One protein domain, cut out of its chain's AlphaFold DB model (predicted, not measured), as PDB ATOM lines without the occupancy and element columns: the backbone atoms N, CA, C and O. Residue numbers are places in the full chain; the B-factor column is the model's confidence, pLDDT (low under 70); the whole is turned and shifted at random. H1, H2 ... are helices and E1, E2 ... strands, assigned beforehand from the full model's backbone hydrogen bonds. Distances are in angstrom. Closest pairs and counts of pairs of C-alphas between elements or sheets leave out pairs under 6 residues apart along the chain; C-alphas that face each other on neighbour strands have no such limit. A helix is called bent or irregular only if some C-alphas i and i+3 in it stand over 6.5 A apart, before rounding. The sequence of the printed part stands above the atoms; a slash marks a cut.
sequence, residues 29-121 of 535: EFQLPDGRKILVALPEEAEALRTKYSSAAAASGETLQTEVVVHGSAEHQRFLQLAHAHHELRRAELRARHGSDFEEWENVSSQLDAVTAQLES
ATOM      1  N   GLU A  29     -39.236 -22.860 -17.116       83.88
ATOM      2  CA  GLU A  29     -40.162 -22.150 -16.236       83.88
ATOM      3  C   GLU A  29     -41.221 -23.087 -15.652       83.88
ATOM      4  O   GLU A  29     -41.733 -23.959 -16.350       83.88
ATOM      5  N   PHE A  30     -41.548 -22.903 -14.374       81.50
ATOM      6  CA  PHE A  30     -42.669 -23.579 -13.718       81.50
ATOM      7  C   PHE A  30     -43.295 -22.673 -12.647       81.50
ATOM      8  O   PHE A  30     -42.700 -21.671 -12.245       81.50
ATOM      9  N   GLN A  31     -44.519 -22.984 -12.221       81.69
ATOM     10  CA  GLN A  31     -45.271 -22.186 -11.248       81.69
ATOM     11  C   GLN A  31     -45.377 -22.914  -9.908       81.69
ATOM     12  O   GLN A  31     -45.524 -24.135  -9.865       81.69
ATOM     13  N   LEU A  32     -45.295 -22.154  -8.818       83.88
ATOM     14  CA  LEU A  32     -45.500 -22.643  -7.461       83.88
ATOM     15  C   LEU A  32     -46.977 -22.525  -7.036       83.88
ATOM     16  O   LEU A  32     -47.735 -21.752  -7.625       83.88
ATOM     17  N   PRO A  33     -47.387 -23.242  -5.973       76.44
ATOM     18  CA  PRO A  33     -48.773 -23.247  -5.477       76.44
ATOM     19  C   PRO A  33     -49.283 -21.880  -5.000       76.44
ATOM     20  O   PRO A  33     -50.483 -21.656  -4.892       76.44
ATOM     21  N   ASP A  34     -48.363 -20.975  -4.687       76.06
ATOM     22  CA  ASP A  34     -48.616 -19.606  -4.241       76.06
ATOM     23  C   ASP A  34     -48.718 -18.600  -5.405       76.06
ATOM     24  O   ASP A  34     -48.849 -17.400  -5.171       76.06
ATOM     25  N   GLY A  35     -48.663 -19.079  -6.654       72.44
ATOM     26  CA  GLY A  35     -48.734 -18.256  -7.862       72.44
ATOM     27  C   GLY A  35     -47.401 -17.626  -8.272       72.44
ATOM     28  O   GLY A  35     -47.364 -16.874  -9.249       72.44
ATOM     29  N   ARG A  36     -46.294 -17.924  -7.574       79.88
ATOM     30  CA  ARG A  36     -44.960 -17.446  -7.965       79.88
ATOM     31  C   ARG A  36     -44.444 -18.194  -9.188       79.88
ATOM     32  O   ARG A  36     -44.551 -19.418  -9.282       79.88
ATOM     33  N   LYS A  37     -43.842 -17.456 -10.123       82.31
ATOM     34  CA  LYS A  37     -43.222 -18.024 -11.329       82.31
ATOM     35  C   LYS A  37     -41.730 -18.229 -11.081       82.31
ATOM     36  O   LYS A  37     -41.011 -17.261 -10.840       82.31
ATOM     37  N   ILE A  38     -41.268 -19.473 -11.159       84.62
ATOM     38  CA  ILE A  38     -39.860 -19.829 -10.982       84.62
ATOM     39  C   ILE A  38     -39.188 -19.944 -12.347       84.62
ATOM     40  O   ILE A  38     -39.614 -20.723 -13.202       84.62
ATOM     41  N   LEU A  39     -38.127 -19.163 -12.545       83.56
ATOM     42  CA  LEU A  39     -37.276 -19.208 -13.731       83.56
ATOM     43  C   LEU A  39     -35.960 -19.899 -13.393       83.56
ATOM     44  O   LEU A  39     -35.197 -19.421 -12.553       83.56
ATOM     45  N   VAL A  40     -35.674 -21.003 -14.076       83.62
ATOM     46  CA  VAL A  40     -34.466 -21.796 -13.852       83.62
ATOM     47  C   VAL A  40     -33.417 -21.430 -14.895       83.62
ATOM     48  O   VAL A  40     -33.612 -21.646 -16.092       83.62
ATOM     49  N   ALA A  41     -32.295 -20.883 -14.436       82.38
ATOM     50  CA  ALA A  41     -31.200 -20.413 -15.279       82.38
ATOM     51  C   ALA A  41     -29.895 -21.171 -15.006       82.38
ATOM     52  O   ALA A  41     -29.691 -21.723 -13.924       82.38
ATOM     53  N   LEU A  42     -28.983 -21.181 -15.981       79.50
ATOM     54  CA  LEU A  42     -27.619 -21.671 -15.771       79.50
ATOM     55  C   LEU A  42     -26.847 -20.727 -14.825       79.50
ATOM     56  O   LEU A  42     -27.157 -19.533 -14.789       79.50
ATOM     57  N   PRO A  43     -25.840 -21.226 -14.080       75.69
ATOM     58  CA  PRO A  43     -25.095 -20.423 -13.104       75.69
ATOM     59  C   PRO A  43     -24.521 -19.121 -13.682       75.69
ATOM     60  O   PRO A  43     -24.581 -18.087 -13.029       75.69
ATOM     61  N   GLU A  44     -24.043 -19.161 -14.929       74.94
ATOM     62  CA  GLU A  44     -23.440 -18.019 -15.631       74.94
ATOM     63  C   GLU A  44     -24.458 -16.923 -16.008       74.94
ATOM     64  O   GLU A  44     -24.091 -15.763 -16.181       74.94
ATOM     65  N   GLU A  45     -25.747 -17.262 -16.117       74.06
ATOM     66  CA  GLU A  45     -26.805 -16.350 -16.587       74.06
ATOM     67  C   GLU A  45     -27.767 -15.911 -15.475       74.06
ATOM     68  O   GLU A  45     -28.566 -14.987 -15.659       74.06
ATOM     69  N   ALA A  46     -27.700 -16.563 -14.312       72.56
ATOM     70  CA  ALA A  46     -28.621 -16.343 -13.207       72.56
ATOM     71  C   ALA A  46     -28.561 -14.909 -12.662       72.56
ATOM     72  O   ALA A  46     -29.603 -14.320 -12.384       72.56
ATOM     73  N   GLU A  47     -27.368 -14.317 -12.551       74.19
ATOM     74  CA  GLU A  47     -27.209 -12.945 -12.053       74.19
ATOM     75  C   GLU A  47     -27.774 -11.914 -13.034       74.19
ATOM     76  O   GLU A  47     -28.564 -11.059 -12.636       74.19
ATOM     77  N   ALA A  48     -27.481 -12.060 -14.329       77.31
ATOM     78  CA  ALA A  48     -28.009 -11.180 -15.370       77.31
ATOM     79  C   ALA A  48     -29.547 -11.229 -15.450       77.31
ATOM     80  O   ALA A  48     -30.207 -10.201 -15.625       77.31
ATOM     81  N   LEU A  49     -30.137 -12.419 -15.289       74.00
ATOM     82  CA  LEU A  49     -31.590 -12.589 -15.271       74.00
ATOM     83  C   LEU A  49     -32.218 -12.030 -13.989       74.00
ATOM     84  O   LEU A  49     -33.257 -11.377 -14.074       74.00
ATOM     85  N   ARG A  50     -31.579 -12.188 -12.822       77.75
ATOM     86  CA  ARG A  50     -32.039 -11.567 -11.567       77.75
ATOM     87  C   ARG A  50     -32.129 -10.049 -11.686       77.75
ATOM     88  O   ARG A  50     -33.150  -9.484 -11.307       77.75
ATOM     89  N   THR A  51     -31.125  -9.393 -12.272       74.75
ATOM     90  CA  THR A  51     -31.134  -7.932 -12.481       74.75
ATOM     91  C   THR A  51     -32.200  -7.494 -13.491       74.75
ATOM     92  O   THR A  51     -32.838  -6.450 -13.336       74.75
ATOM     93  N   LYS A  52     -32.435  -8.301 -14.532       76.94
ATOM     94  CA  LYS A  52     -33.451  -8.022 -15.554       76.94
ATOM     95  C   LYS A  52     -34.874  -8.101 -14.995       76.94
ATOM     96  O   LYS A  52     -35.695  -7.240 -15.294       76.94
ATOM     97  N   TYR A  53     -35.172  -9.117 -14.190       70.00
ATOM     98  CA  TYR A  53     -36.512  -9.288 -13.629       70.00
ATOM     99  C   TYR A  53     -36.755  -8.422 -12.387       70.00
ATOM    100  O   TYR A  53     -37.891  -8.006 -12.172       70.00
ATOM    101  N   SER A  54     -35.716  -8.046 -11.629       66.56
ATOM    102  CA  SER A  54     -35.856  -7.070 -10.538       66.56
ATOM    103  C   SER A  54     -36.134  -5.650 -11.044       66.56
ATOM    104  O   SER A  54     -36.965  -4.947 -10.473       66.56
ATOM    105  N   SER A  55     -35.503  -5.241 -12.152       63.28
ATOM    106  CA  SER A  55     -35.773  -3.945 -12.797       63.28
ATOM    107  C   SER A  55     -37.141  -3.892 -13.484       63.28
ATOM    108  O   SER A  55     -37.805  -2.859 -13.436       63.28
ATOM    109  N   ALA A  56     -37.604  -5.007 -14.058       61.00
ATOM    110  CA  ALA A  56     -38.946  -5.116 -14.633       61.00
ATOM    111  C   ALA A  56     -40.056  -5.076 -13.565       61.00
ATOM    112  O   ALA A  56     -41.066  -4.403 -13.766       61.00
ATOM    113  N   ALA A  57     -39.852  -5.723 -12.412       57.91
ATOM    114  CA  ALA A  57     -40.810  -5.721 -11.304       57.91
ATOM    115  C   ALA A  57     -41.029  -4.322 -10.692       57.91
ATOM    116  O   ALA A  57     -42.123  -4.013 -10.229       57.91
ATOM    117  N   ALA A  58     -40.016  -3.447 -10.728       58.03
ATOM    118  CA  ALA A  58     -40.135  -2.064 -10.260       58.03
ATOM    119  C   ALA A  58     -40.958  -1.161 -11.203       58.03
ATOM    120  O   ALA A  58     -41.432  -0.110 -10.777       58.03
ATOM    121  N   ALA A  59     -41.125  -1.552 -12.473       57.31
ATOM    122  CA  ALA A  59     -41.759  -0.732 -13.505       57.31
ATOM    123  C   ALA A  59     -43.238  -1.074 -13.763       57.31
ATOM    124  O   ALA A  59     -43.979  -0.207 -14.218       57.31
ATOM    125  N   SER A  60     -43.678  -2.313 -13.504       54.41
ATOM    126  CA  SER A  60     -45.013  -2.787 -13.906       54.41
ATOM    127  C   SER A  60     -46.080  -2.774 -12.809       54.41
ATOM    128  O   SER A  60     -47.250  -2.936 -13.132       54.41
ATOM    129  N   GLY A  61     -45.734  -2.582 -11.530       54.62
ATOM    130  CA  GLY A  61     -46.717  -2.500 -10.434       54.62
ATOM    131  C   GLY A  61     -47.592  -3.752 -10.218       54.62
ATOM    132  O   GLY A  61     -48.476  -3.730  -9.367       54.62
ATOM    133  N   GLU A  62     -47.350  -4.841 -10.953       52.03
ATOM    134  CA  GLU A  62     -48.077  -6.108 -10.855       52.03
ATOM    135  C   GLU A  62     -47.369  -7.089  -9.911       52.03
ATOM    136  O   GLU A  62     -46.163  -7.316  -9.979       52.03
ATOM    137  N   THR A  63     -48.151  -7.720  -9.037       47.34
ATOM    138  CA  THR A  63     -47.728  -8.575  -7.915       47.34
ATOM    139  C   THR A  63     -47.284  -9.996  -8.304       47.34
ATOM    140  O   THR A  63     -47.316 -10.896  -7.466       47.34
ATOM    141  N   LEU A  64     -46.872 -10.247  -9.549       54.41
ATOM    142  CA  LEU A  64     -46.348 -11.555  -9.971       54.41
ATOM    143  C   LEU A  64     -44.852 -11.654  -9.636       54.41
ATOM    144  O   LEU A  64     -43.980 -11.366 -10.456       54.41
ATOM    145  N   GLN A  65     -44.555 -12.058  -8.396       65.62
ATOM    146  CA  GLN A  65     -43.188 -12.299  -7.928       65.62
ATOM    147  C   GLN A  65     -42.540 -13.419  -8.762       65.62
ATOM    148  O   GLN A  65     -42.868 -14.599  -8.620       65.62
ATOM    149  N   THR A  66     -41.645 -13.029  -9.671       72.12
ATOM    150  CA  THR A  66     -40.852 -13.948 -10.494       72.12
ATOM    151  C   THR A  66     -39.509 -14.176  -9.811       72.12
ATOM    152  O   THR A  66     -38.739 -13.233  -9.636       72.12
ATOM    153  N   GLU A  67     -39.223 -15.415  -9.424       80.56
ATOM    154  CA  GLU A  67     -38.018 -15.773  -8.674       80.56
ATOM    155  C   GLU A  67     -37.064 -16.584  -9.563       80.56
ATOM    156  O   GLU A  67     -37.452 -17.563 -10.202       80.56
ATOM    157  N   VAL A  68     -35.809 -16.132  -9.659       81.00
ATOM    158  CA  VAL A  68     -34.800 -16.718 -10.556       81.00
ATOM    159  C   VAL A  68     -33.845 -17.603  -9.759       81.00
ATOM    160  O   VAL A  68     -33.080 -17.122  -8.912       81.00
ATOM    161  N   VAL A  69     -33.850 -18.893 -10.083       83.44
ATOM    162  CA  VAL A  69     -33.132 -19.944  -9.360       83.44
ATOM    163  C   VAL A  69     -32.110 -20.612 -10.279       83.44
ATOM    164  O   VAL A  69     -32.329 -20.782 -11.478       83.44
ATOM    165  N   VAL A  70     -30.959 -20.980  -9.720       83.44
ATOM    166  CA  VAL A  70     -29.892 -21.659 -10.465       83.44
ATOM    167  C   VAL A  70     -30.247 -23.131 -10.671       83.44
ATOM    168  O   VAL A  70     -30.621 -23.830  -9.730       83.44
ATOM    169  N   HIS A  71     -30.083 -23.623 -11.896       79.31
ATOM    170  CA  HIS A  71     -30.305 -25.021 -12.245       79.31
ATOM    171  C   HIS A  71     -29.471 -25.958 -11.359       79.31
ATOM    172  O   HIS A  71     -28.242 -25.925 -11.371       79.31
ATOM    173  N   GLY A  72     -30.153 -26.841 -10.632       74.81
ATOM    174  CA  GLY A  72     -29.532 -27.868  -9.788       74.81
ATOM    175  C   GLY A  72     -29.149 -27.403  -8.380       74.81
ATOM    176  O   GLY A  72     -28.565 -28.187  -7.638       74.81
ATOM    177  N   SER A  73     -29.490 -26.170  -7.986       84.88
ATOM    178  CA  SER A  73     -29.322 -25.718  -6.602       84.88
ATOM    179  C   SER A  73     -30.269 -26.452  -5.637       84.88
ATOM    180  O   SER A  73     -31.302 -26.993  -6.040       84.88
ATOM    181  N   ALA A  74     -29.950 -26.428  -4.339       83.44
ATOM    182  CA  ALA A  74     -30.833 -26.966  -3.298       83.44
ATOM    183  C   ALA A  74     -32.212 -26.270  -3.289       83.44
ATOM    184  O   ALA A  74     -33.232 -26.903  -3.024       83.44
ATOM    185  N   GLU A  75     -32.259 -24.983  -3.643       84.88
ATOM    186  CA  GLU A  75     -33.502 -24.219  -3.804       84.88
ATOM    187  C   GLU A  75     -34.316 -24.712  -5.005       84.88
ATOM    188  O   GLU A  75     -35.519 -24.928  -4.879       84.88
ATOM    189  N   HIS A  76     -33.668 -24.977  -6.146       83.50
ATOM    190  CA  HIS A  76     -34.330 -25.528  -7.330       83.50
ATOM    191  C   HIS A  76     -34.978 -26.881  -7.026       83.50
ATOM    192  O   HIS A  76     -36.145 -27.096  -7.350       83.50
ATOM    193  N   GLN A  77     -34.247 -27.771  -6.348       84.25
ATOM    194  CA  GLN A  77     -34.766 -29.076  -5.935       84.25
ATOM    195  C   GLN A  77     -35.956 -28.939  -4.982       84.25
ATOM    196  O   GLN A  77     -36.970 -29.611  -5.164       84.25
ATOM    197  N   ARG A  78     -35.872 -28.031  -4.001       87.12
ATOM    198  CA  ARG A  78     -36.961 -27.777  -3.052       87.12
ATOM    199  C   ARG A  78     -38.214 -27.236  -3.744       87.12
ATOM    200  O   ARG A  78     -39.314 -27.686  -3.434       87.12
ATOM    201  N   PHE A  79     -38.069 -26.300  -4.681       86.88
ATOM    202  CA  PHE A  79     -39.211 -25.758  -5.421       86.88
ATOM    203  C   PHE A  79     -39.854 -26.793  -6.345       86.88
ATOM    204  O   PHE A  79     -41.079 -26.855  -6.408       86.88
ATOM    205  N   LEU A  80     -39.059 -27.655  -6.985       85.56
ATOM    206  CA  LEU A  80     -39.591 -28.779  -7.758       85.56
ATOM    207  C   LEU A  80     -40.346 -29.776  -6.874       85.56
ATOM    208  O   LEU A  80     -41.430 -30.210  -7.245       85.56
ATOM    209  N   GLN A  81     -39.820 -30.100  -5.690       87.25
ATOM    210  CA  GLN A  81     -40.508 -30.971  -4.731       87.25
ATOM    211  C   GLN A  81     -41.838 -30.368  -4.259       87.25
ATOM    212  O   GLN A  81     -42.834 -31.083  -4.176       87.25
ATOM    213  N   LEU A  82     -41.878 -29.057  -3.993       87.19
ATOM    214  CA  LEU A  82     -43.106 -28.351  -3.612       87.19
ATOM    215  C   LEU A  82     -44.140 -28.331  -4.743       87.19
ATOM    216  O   LEU A  82     -45.312 -28.619  -4.498       87.19
ATOM    217  N   ALA A  83     -43.718 -28.029  -5.973       85.50
ATOM    218  CA  ALA A  83     -44.598 -28.054  -7.138       85.50
ATOM    219  C   ALA A  83     -45.134 -29.472  -7.395       85.50
ATOM    220  O   ALA A  83     -46.336 -29.656  -7.573       85.50
ATOM    221  N   HIS A  84     -44.268 -30.486  -7.323       86.56
ATOM    222  CA  HIS A  84     -44.648 -31.888  -7.480       86.56
ATOM    223  C   HIS A  84     -45.678 -32.322  -6.429       86.56
ATOM    224  O   HIS A  84     -46.723 -32.863  -6.779       86.56
ATOM    225  N   ALA A  85     -45.429 -32.038  -5.147       87.94
ATOM    226  CA  ALA A  85     -46.356 -32.379  -4.067       87.94
ATOM    227  C   ALA A  85     -47.726 -31.699  -4.234       87.94
ATOM    228  O   ALA A  85     -48.758 -32.313  -3.976       87.94
ATOM    229  N   HIS A  86     -47.749 -30.447  -4.699       88.25
ATOM    230  CA  HIS A  86     -48.995 -29.739  -4.976       88.25
ATOM    231  C   HIS A  86     -49.778 -30.353  -6.139       88.25
ATOM    232  O   HIS A  86     -50.989 -30.537  -6.025       88.25
ATOM    233  N   HIS A  87     -49.101 -30.697  -7.236       86.88
ATOM    234  CA  HIS A  87     -49.752 -31.336  -8.376       86.88
ATOM    235  C   HIS A  87     -50.265 -32.738  -8.038       86.88
ATOM    236  O   HIS A  87     -51.384 -33.066  -8.422       86.88
ATOM    237  N   GLU A  88     -49.523 -33.521  -7.253       86.19
ATOM    238  CA  GLU A  88     -49.978 -34.823  -6.748       86.19
ATOM    239  C   GLU A  88     -51.215 -34.690  -5.849       86.19
ATOM    240  O   GLU A  88     -52.196 -35.414  -6.018       86.19
ATOM    241  N   LEU A  89     -51.232 -33.704  -4.948       90.12
ATOM    242  CA  LEU A  89     -52.403 -33.442  -4.111       90.12
ATOM    243  C   LEU A  89     -53.606 -32.993  -4.949       90.12
ATOM    244  O   LEU A  89     -54.719 -33.476  -4.752       90.12
ATOM    245  N   ARG A  90     -53.387 -32.125  -5.944       87.12
ATOM    246  CA  ARG A  90     -54.445 -31.682  -6.858       87.12
ATOM    247  C   ARG A  90     -54.994 -32.829  -7.707       87.12
ATOM    248  O   ARG A  90     -56.199 -32.897  -7.940       87.12
ATOM    249  N   ARG A  91     -54.127 -33.739  -8.142       86.75
ATOM    250  CA  ARG A  91     -54.489 -34.968  -8.853       86.75
ATOM    251  C   ARG A  91     -55.335 -35.883  -7.967       86.75
ATOM    252  O   ARG A  91     -56.368 -36.366  -8.420       86.75
ATOM    253  N   ALA A  92     -54.973 -36.045  -6.693       87.94
ATOM    254  CA  ALA A  92     -55.765 -36.803  -5.722       87.94
ATOM    255  C   ALA A  92     -57.143 -36.166  -5.451       87.94
ATOM    256  O   ALA A  92     -58.144 -36.877  -5.382       87.94
ATOM    257  N   GLU A  93     -57.229 -34.833  -5.362       90.12
ATOM    258  CA  GLU A  93     -58.509 -34.116  -5.247       90.12
ATOM    259  C   GLU A  93     -59.408 -34.333  -6.468       90.12
ATOM    260  O   GLU A  93     -60.610 -34.555  -6.321       90.12
ATOM    261  N   LEU A  94     -58.843 -34.262  -7.677       88.12
ATOM    262  CA  LEU A  94     -59.584 -34.500  -8.917       88.12
ATOM    263  C   LEU A  94     -60.057 -35.952  -9.008       88.12
ATOM    264  O   LEU A  94     -61.217 -36.185  -9.347       88.12
ATOM    265  N   ARG A  95     -59.214 -36.907  -8.596       87.75
ATOM    266  CA  ARG A  95     -59.581 -38.323  -8.476       87.75
ATOM    267  C   ARG A  95     -60.740 -38.527  -7.500       87.75
ATOM    268  O   ARG A  95     -61.677 -39.250  -7.814       87.75
ATOM    269  N   ALA A  96     -60.732 -37.845  -6.354       90.50
ATOM    270  CA  ALA A  96     -61.820 -37.923  -5.379       90.50
ATOM    271  C   ALA A  96     -63.133 -37.287  -5.879       90.50
ATOM    272  O   ALA A  96     -64.210 -37.756  -5.522       90.50
ATOM    273  N   ARG A  97     -63.062 -36.225  -6.697       91.75
ATOM    274  CA  ARG A  97     -64.248 -35.544  -7.252       91.75
ATOM    275  C   ARG A  97     -64.891 -36.291  -8.415       91.75
ATOM    276  O   ARG A  97     -66.112 -36.260  -8.534       91.75
ATOM    277  N   HIS A  98     -64.079 -36.892  -9.278       89.12
ATOM    278  CA  HIS A  98     -64.525 -37.428 -10.567       89.12
ATOM    279  C   HIS A  98     -64.432 -38.958 -10.667       89.12
ATOM    280  O   HIS A  98     -64.954 -39.525 -11.620       89.12
ATOM    281  N   GLY A  99     -63.833 -39.636  -9.681       90.12
ATOM    282  CA  GLY A  99     -63.859 -41.095  -9.559       90.12
ATOM    283  C   GLY A  99     -63.387 -41.808 -10.827       90.12
ATOM    284  O   GLY A  99     -62.272 -41.568 -11.291       90.12
ATOM    285  N   SER A 100     -64.254 -42.659 -11.386       87.19
ATOM    286  CA  SER A 100     -63.986 -43.491 -12.568       87.19
ATOM    287  C   SER A 100     -63.611 -42.694 -13.816       87.19
ATOM    288  O   SER A 100     -62.720 -43.108 -14.551       87.19
ATOM    289  N   ASP A 101     -64.236 -41.536 -14.033       88.69
ATOM    290  CA  ASP A 101     -64.046 -40.748 -15.259       88.69
ATOM    291  C   ASP A 101     -62.631 -40.150 -15.316       88.69
ATOM    292  O   ASP A 101     -62.033 -39.999 -16.382       88.69
ATOM    293  N   PHE A 102     -62.057 -39.841 -14.147       92.00
ATOM    294  CA  PHE A 102     -60.675 -39.380 -14.039       92.00
ATOM    295  C   PHE A 102     -59.672 -40.504 -14.317       92.00
ATOM    296  O   PHE A 102     -58.644 -40.263 -14.945       92.00
ATOM    297  N   GLU A 103     -59.965 -41.727 -13.866       89.00
ATOM    298  CA  GLU A 103     -59.102 -42.888 -14.112       89.00
ATOM    299  C   GLU A 103     -59.094 -43.286 -15.589       89.00
ATOM    300  O   GLU A 103     -58.036 -43.608 -16.131       89.00
ATOM    301  N   GLU A 104     -60.246 -43.208 -16.260       90.69
ATOM    302  CA  GLU A 104     -60.330 -43.418 -17.705       90.69
ATOM    303  C   GLU A 104     -59.536 -42.350 -18.468       90.69
ATOM    304  O   GLU A 104     -58.715 -42.688 -19.321       90.69
ATOM    305  N   TRP A 105     -59.702 -41.071 -18.114       91.44
ATOM    306  CA  TRP A 105     -58.944 -39.978 -18.729       91.44
ATOM    307  C   TRP A 105     -57.426 -40.132 -18.542       91.44
ATOM    308  O   TRP A 105     -56.664 -39.962 -19.492       91.44
ATOM    309  N   GLU A 106     -56.981 -40.502 -17.341       90.19
ATOM    310  CA  GLU A 106     -55.569 -40.735 -17.022       90.19
ATOM    311  C   GLU A 106     -54.983 -41.913 -17.814       90.19
ATOM    312  O   GLU A 106     -53.867 -41.824 -18.333       90.19
ATOM    313  N   ASN A 107     -55.753 -42.994 -17.971       90.94
ATOM    314  CA  ASN A 107     -55.363 -44.137 -18.789       90.94
ATOM    315  C   ASN A 107     -55.245 -43.752 -20.272       90.94
ATOM    316  O   ASN A 107     -54.242 -44.065 -20.913       90.94
ATOM    317  N   VAL A 108     -56.225 -43.018 -20.809       91.06
ATOM    318  CA  VAL A 108     -56.203 -42.548 -22.202       91.06
ATOM    319  C   VAL A 108     -55.040 -41.582 -22.443       91.06
ATOM    320  O   VAL A 108     -54.337 -41.723 -23.442       91.06
ATOM    321  N   SER A 109     -54.777 -40.644 -21.527       88.69
ATOM    322  CA  SER A 109     -53.637 -39.720 -21.638       88.69
ATOM    323  C   SER A 109     -52.304 -40.469 -21.625       88.69
ATOM    324  O   SER A 109     -51.456 -40.214 -22.472       88.69
ATOM    325  N   SER A 110     -52.142 -41.444 -20.724       86.94
ATOM    326  CA  SER A 110     -50.940 -42.286 -20.645       86.94
ATOM    327  C   SER A 110     -50.705 -43.087 -21.932       86.94
ATOM    328  O   SER A 110     -49.584 -43.158 -22.438       86.94
ATOM    329  N   GLN A 111     -51.771 -43.648 -22.515       90.25
ATOM    330  CA  GLN A 111     -51.693 -44.335 -23.806       90.25
ATOM    331  C   GLN A 111     -51.280 -43.380 -24.932       90.25
ATOM    332  O   GLN A 111     -50.464 -43.743 -25.779       90.25
ATOM    333  N   LEU A 112     -51.805 -42.154 -24.934       87.56
ATOM    334  CA  LEU A 112     -51.506 -41.150 -25.952       87.56
ATOM    335  C   LEU A 112     -50.059 -40.641 -25.845       87.56
ATOM    336  O   LEU A 112     -49.382 -40.512 -26.867       87.56
ATOM    337  N   ASP A 113     -49.548 -40.448 -24.627       82.88
ATOM    338  CA  ASP A 113     -48.145 -40.105 -24.374       82.88
ATOM    339  C   ASP A 113     -47.201 -41.239 -24.808       82.88
ATOM    340  O   ASP A 113     -46.184 -40.986 -25.454       82.88
ATOM    341  N   ALA A 114     -47.560 -42.502 -24.545       86.56
ATOM    342  CA  ALA A 114     -46.784 -43.660 -24.993       86.56
ATOM    343  C   ALA A 114     -46.712 -43.757 -26.527       86.56
ATOM    344  O   ALA A 114     -45.642 -44.008 -27.086       86.56
ATOM    345  N   VAL A 115     -47.829 -43.519 -27.218       88.31
ATOM    346  CA  VAL A 115     -47.871 -43.471 -28.689       88.31
ATOM    347  C   VAL A 115     -47.056 -42.291 -29.222       88.31
ATOM    348  O   VAL A 115     -46.323 -42.442 -30.198       88.31
ATOM    349  N   THR A 116     -47.124 -41.132 -28.568       82.56
ATOM    350  CA  THR A 116     -46.349 -39.942 -28.954       82.56
ATOM    351  C   THR A 116     -44.846 -40.186 -28.809       82.56
ATOM    352  O   THR A 116     -44.092 -39.896 -29.734       82.56
ATOM    353  N   ALA A 117     -44.408 -40.821 -27.719       74.50
ATOM    354  CA  ALA A 117     -43.011 -41.210 -27.530       74.50
ATOM    355  C   ALA A 117     -42.531 -42.219 -28.591       74.50
ATOM    356  O   ALA A 117     -41.392 -42.149 -29.055       74.50
ATOM    357  N   GLN A 118     -43.394 -43.146 -29.024       79.25
ATOM    358  CA  GLN A 118     -43.078 -44.051 -30.134       79.25
ATOM    359  C   GLN A 118     -42.962 -43.305 -31.469       79.25
ATOM    360  O   GLN A 118     -42.045 -43.583 -32.241       79.25
ATOM    361  N   LEU A 119     -43.842 -42.335 -31.734       69.19
ATOM    362  CA  LEU A 119     -43.764 -41.486 -32.925       69.19
ATOM    363  C   LEU A 119     -42.482 -40.644 -32.946       69.19
ATOM    364  O   LEU A 119     -41.827 -40.577 -33.986       69.19
ATOM    365  N   GLU A 120     -42.090 -40.054 -31.814       62.12
ATOM    366  CA  GLU A 120     -40.819 -39.329 -31.682       62.12
ATOM    367  C   GLU A 120     -39.619 -40.261 -31.880       62.12
ATOM    368  O   GLU A 120     -38.708 -39.932 -32.635       62.12
ATOM    369  N   SER A 121     -39.649 -41.472 -31.315       58.47
ATOM    370  CA  SER A 121     -38.594 -42.470 -31.529       58.47
ATOM    371  C   SER A 121     -38.450 -42.867 -33.005       58.47
ATOM    372  O   SER A 121     -37.331 -42.988 -33.509       58.47
TER     373      SER A 121
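What this domain is: This is residues 29 to 121 of the 535 residues of the protein "Putative low temperature requirement a protein" of Togninia minima (strain UCR-PA7) (UniProt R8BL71). A small sheet of three short strands is covered on one face by H1 and on the other by the first part of the long helix H2, whose residues 75 to 83 come near the sheet. H2 then runs on away from the sheet, and H3 turns back from its far end to make a V; residues 107 to 121 of H3 stick out free. The printed part has 93 residues, with three named strands and three named helices in the order E1 E2 H1 E3 H2 H3; the sheet order is E1 E2 E3, mixed, and the class is mostly helix. The whole is loose, with a radius of gyration of the C-alphas of 18.0 A and spans of 48 by 35 by 26 A.

How they stand to each other: E1, residues 29 to 31, and E2, residues 37 to 41, form a hairpin; they are antiparallel at 153 degrees, with N 38 and O 30 2.8 A apart. E3, residues 66 to 70, is parallel to E2 at 29 degrees, with N 39 and O 67 2.9 A apart. H1, residues 43 to 60, makes with E2 and E3 a strand-helix-strand unit, two parallel neighbour strands with a helix between them along the chain, and its crossover is right-handed. H1 is on the sheet at a height of 8.6 A and runs along E3, at 6 degrees on the local plane; their closest C-alphas, Pro 43 and Val 70, are 5.6 A apart. H2, residues 74 to 98, is on the opposite face, giving three layers, helices on both faces of a sheet. Its height over the sheet is 11.0 A, and it runs slantwise to E1, at 53 degrees on the local plane; the closest C-alphas of E3 and H2, Val 69 and His 76, are 6.1 A apart. H3, residues 100 to 121, is not on the sheet. H2 and H3 only just touch, only at the corner, with 3 pairs of C-alphas within 8 A, made by residues 94 to 95 and 102 to 103 alone; the closest, Arg 95 and Phe 102, are 5.8 A apart. Their lines stand at a steep tilt of 49 degrees, opposite ways. H1 is apart from H2 and H3. In H2 and H3 every O i to N i+4 pair is within hydrogen-bond range; in H1, 11 of 14 are.

Where its parts are: E1 begins at C-alpha 29 (-40.162, -22.150, -16.236) and is 7.1 A long; E2 is 12.9 A and E3 13.4 A. H1 is 26.6 A long and irregular, with C-alphas 44 and 47 7.3 A apart. H2 is 36.0 A long and ends at C-alpha 98 (-64.525, -37.428, -10.567). H3 is 31.7 A long and ends at C-alpha 121 (-38.594, -42.470, -31.529).

The domain as a whole: The two C-alphas farthest apart, Ser 55 and Ser 100, are 48.6 A apart. The printed part has no cut, and the five links between its elements are tight. The mean pLDDT of the printed part is 79.6; residues 54 to 65 and 119 to 121 are under 70.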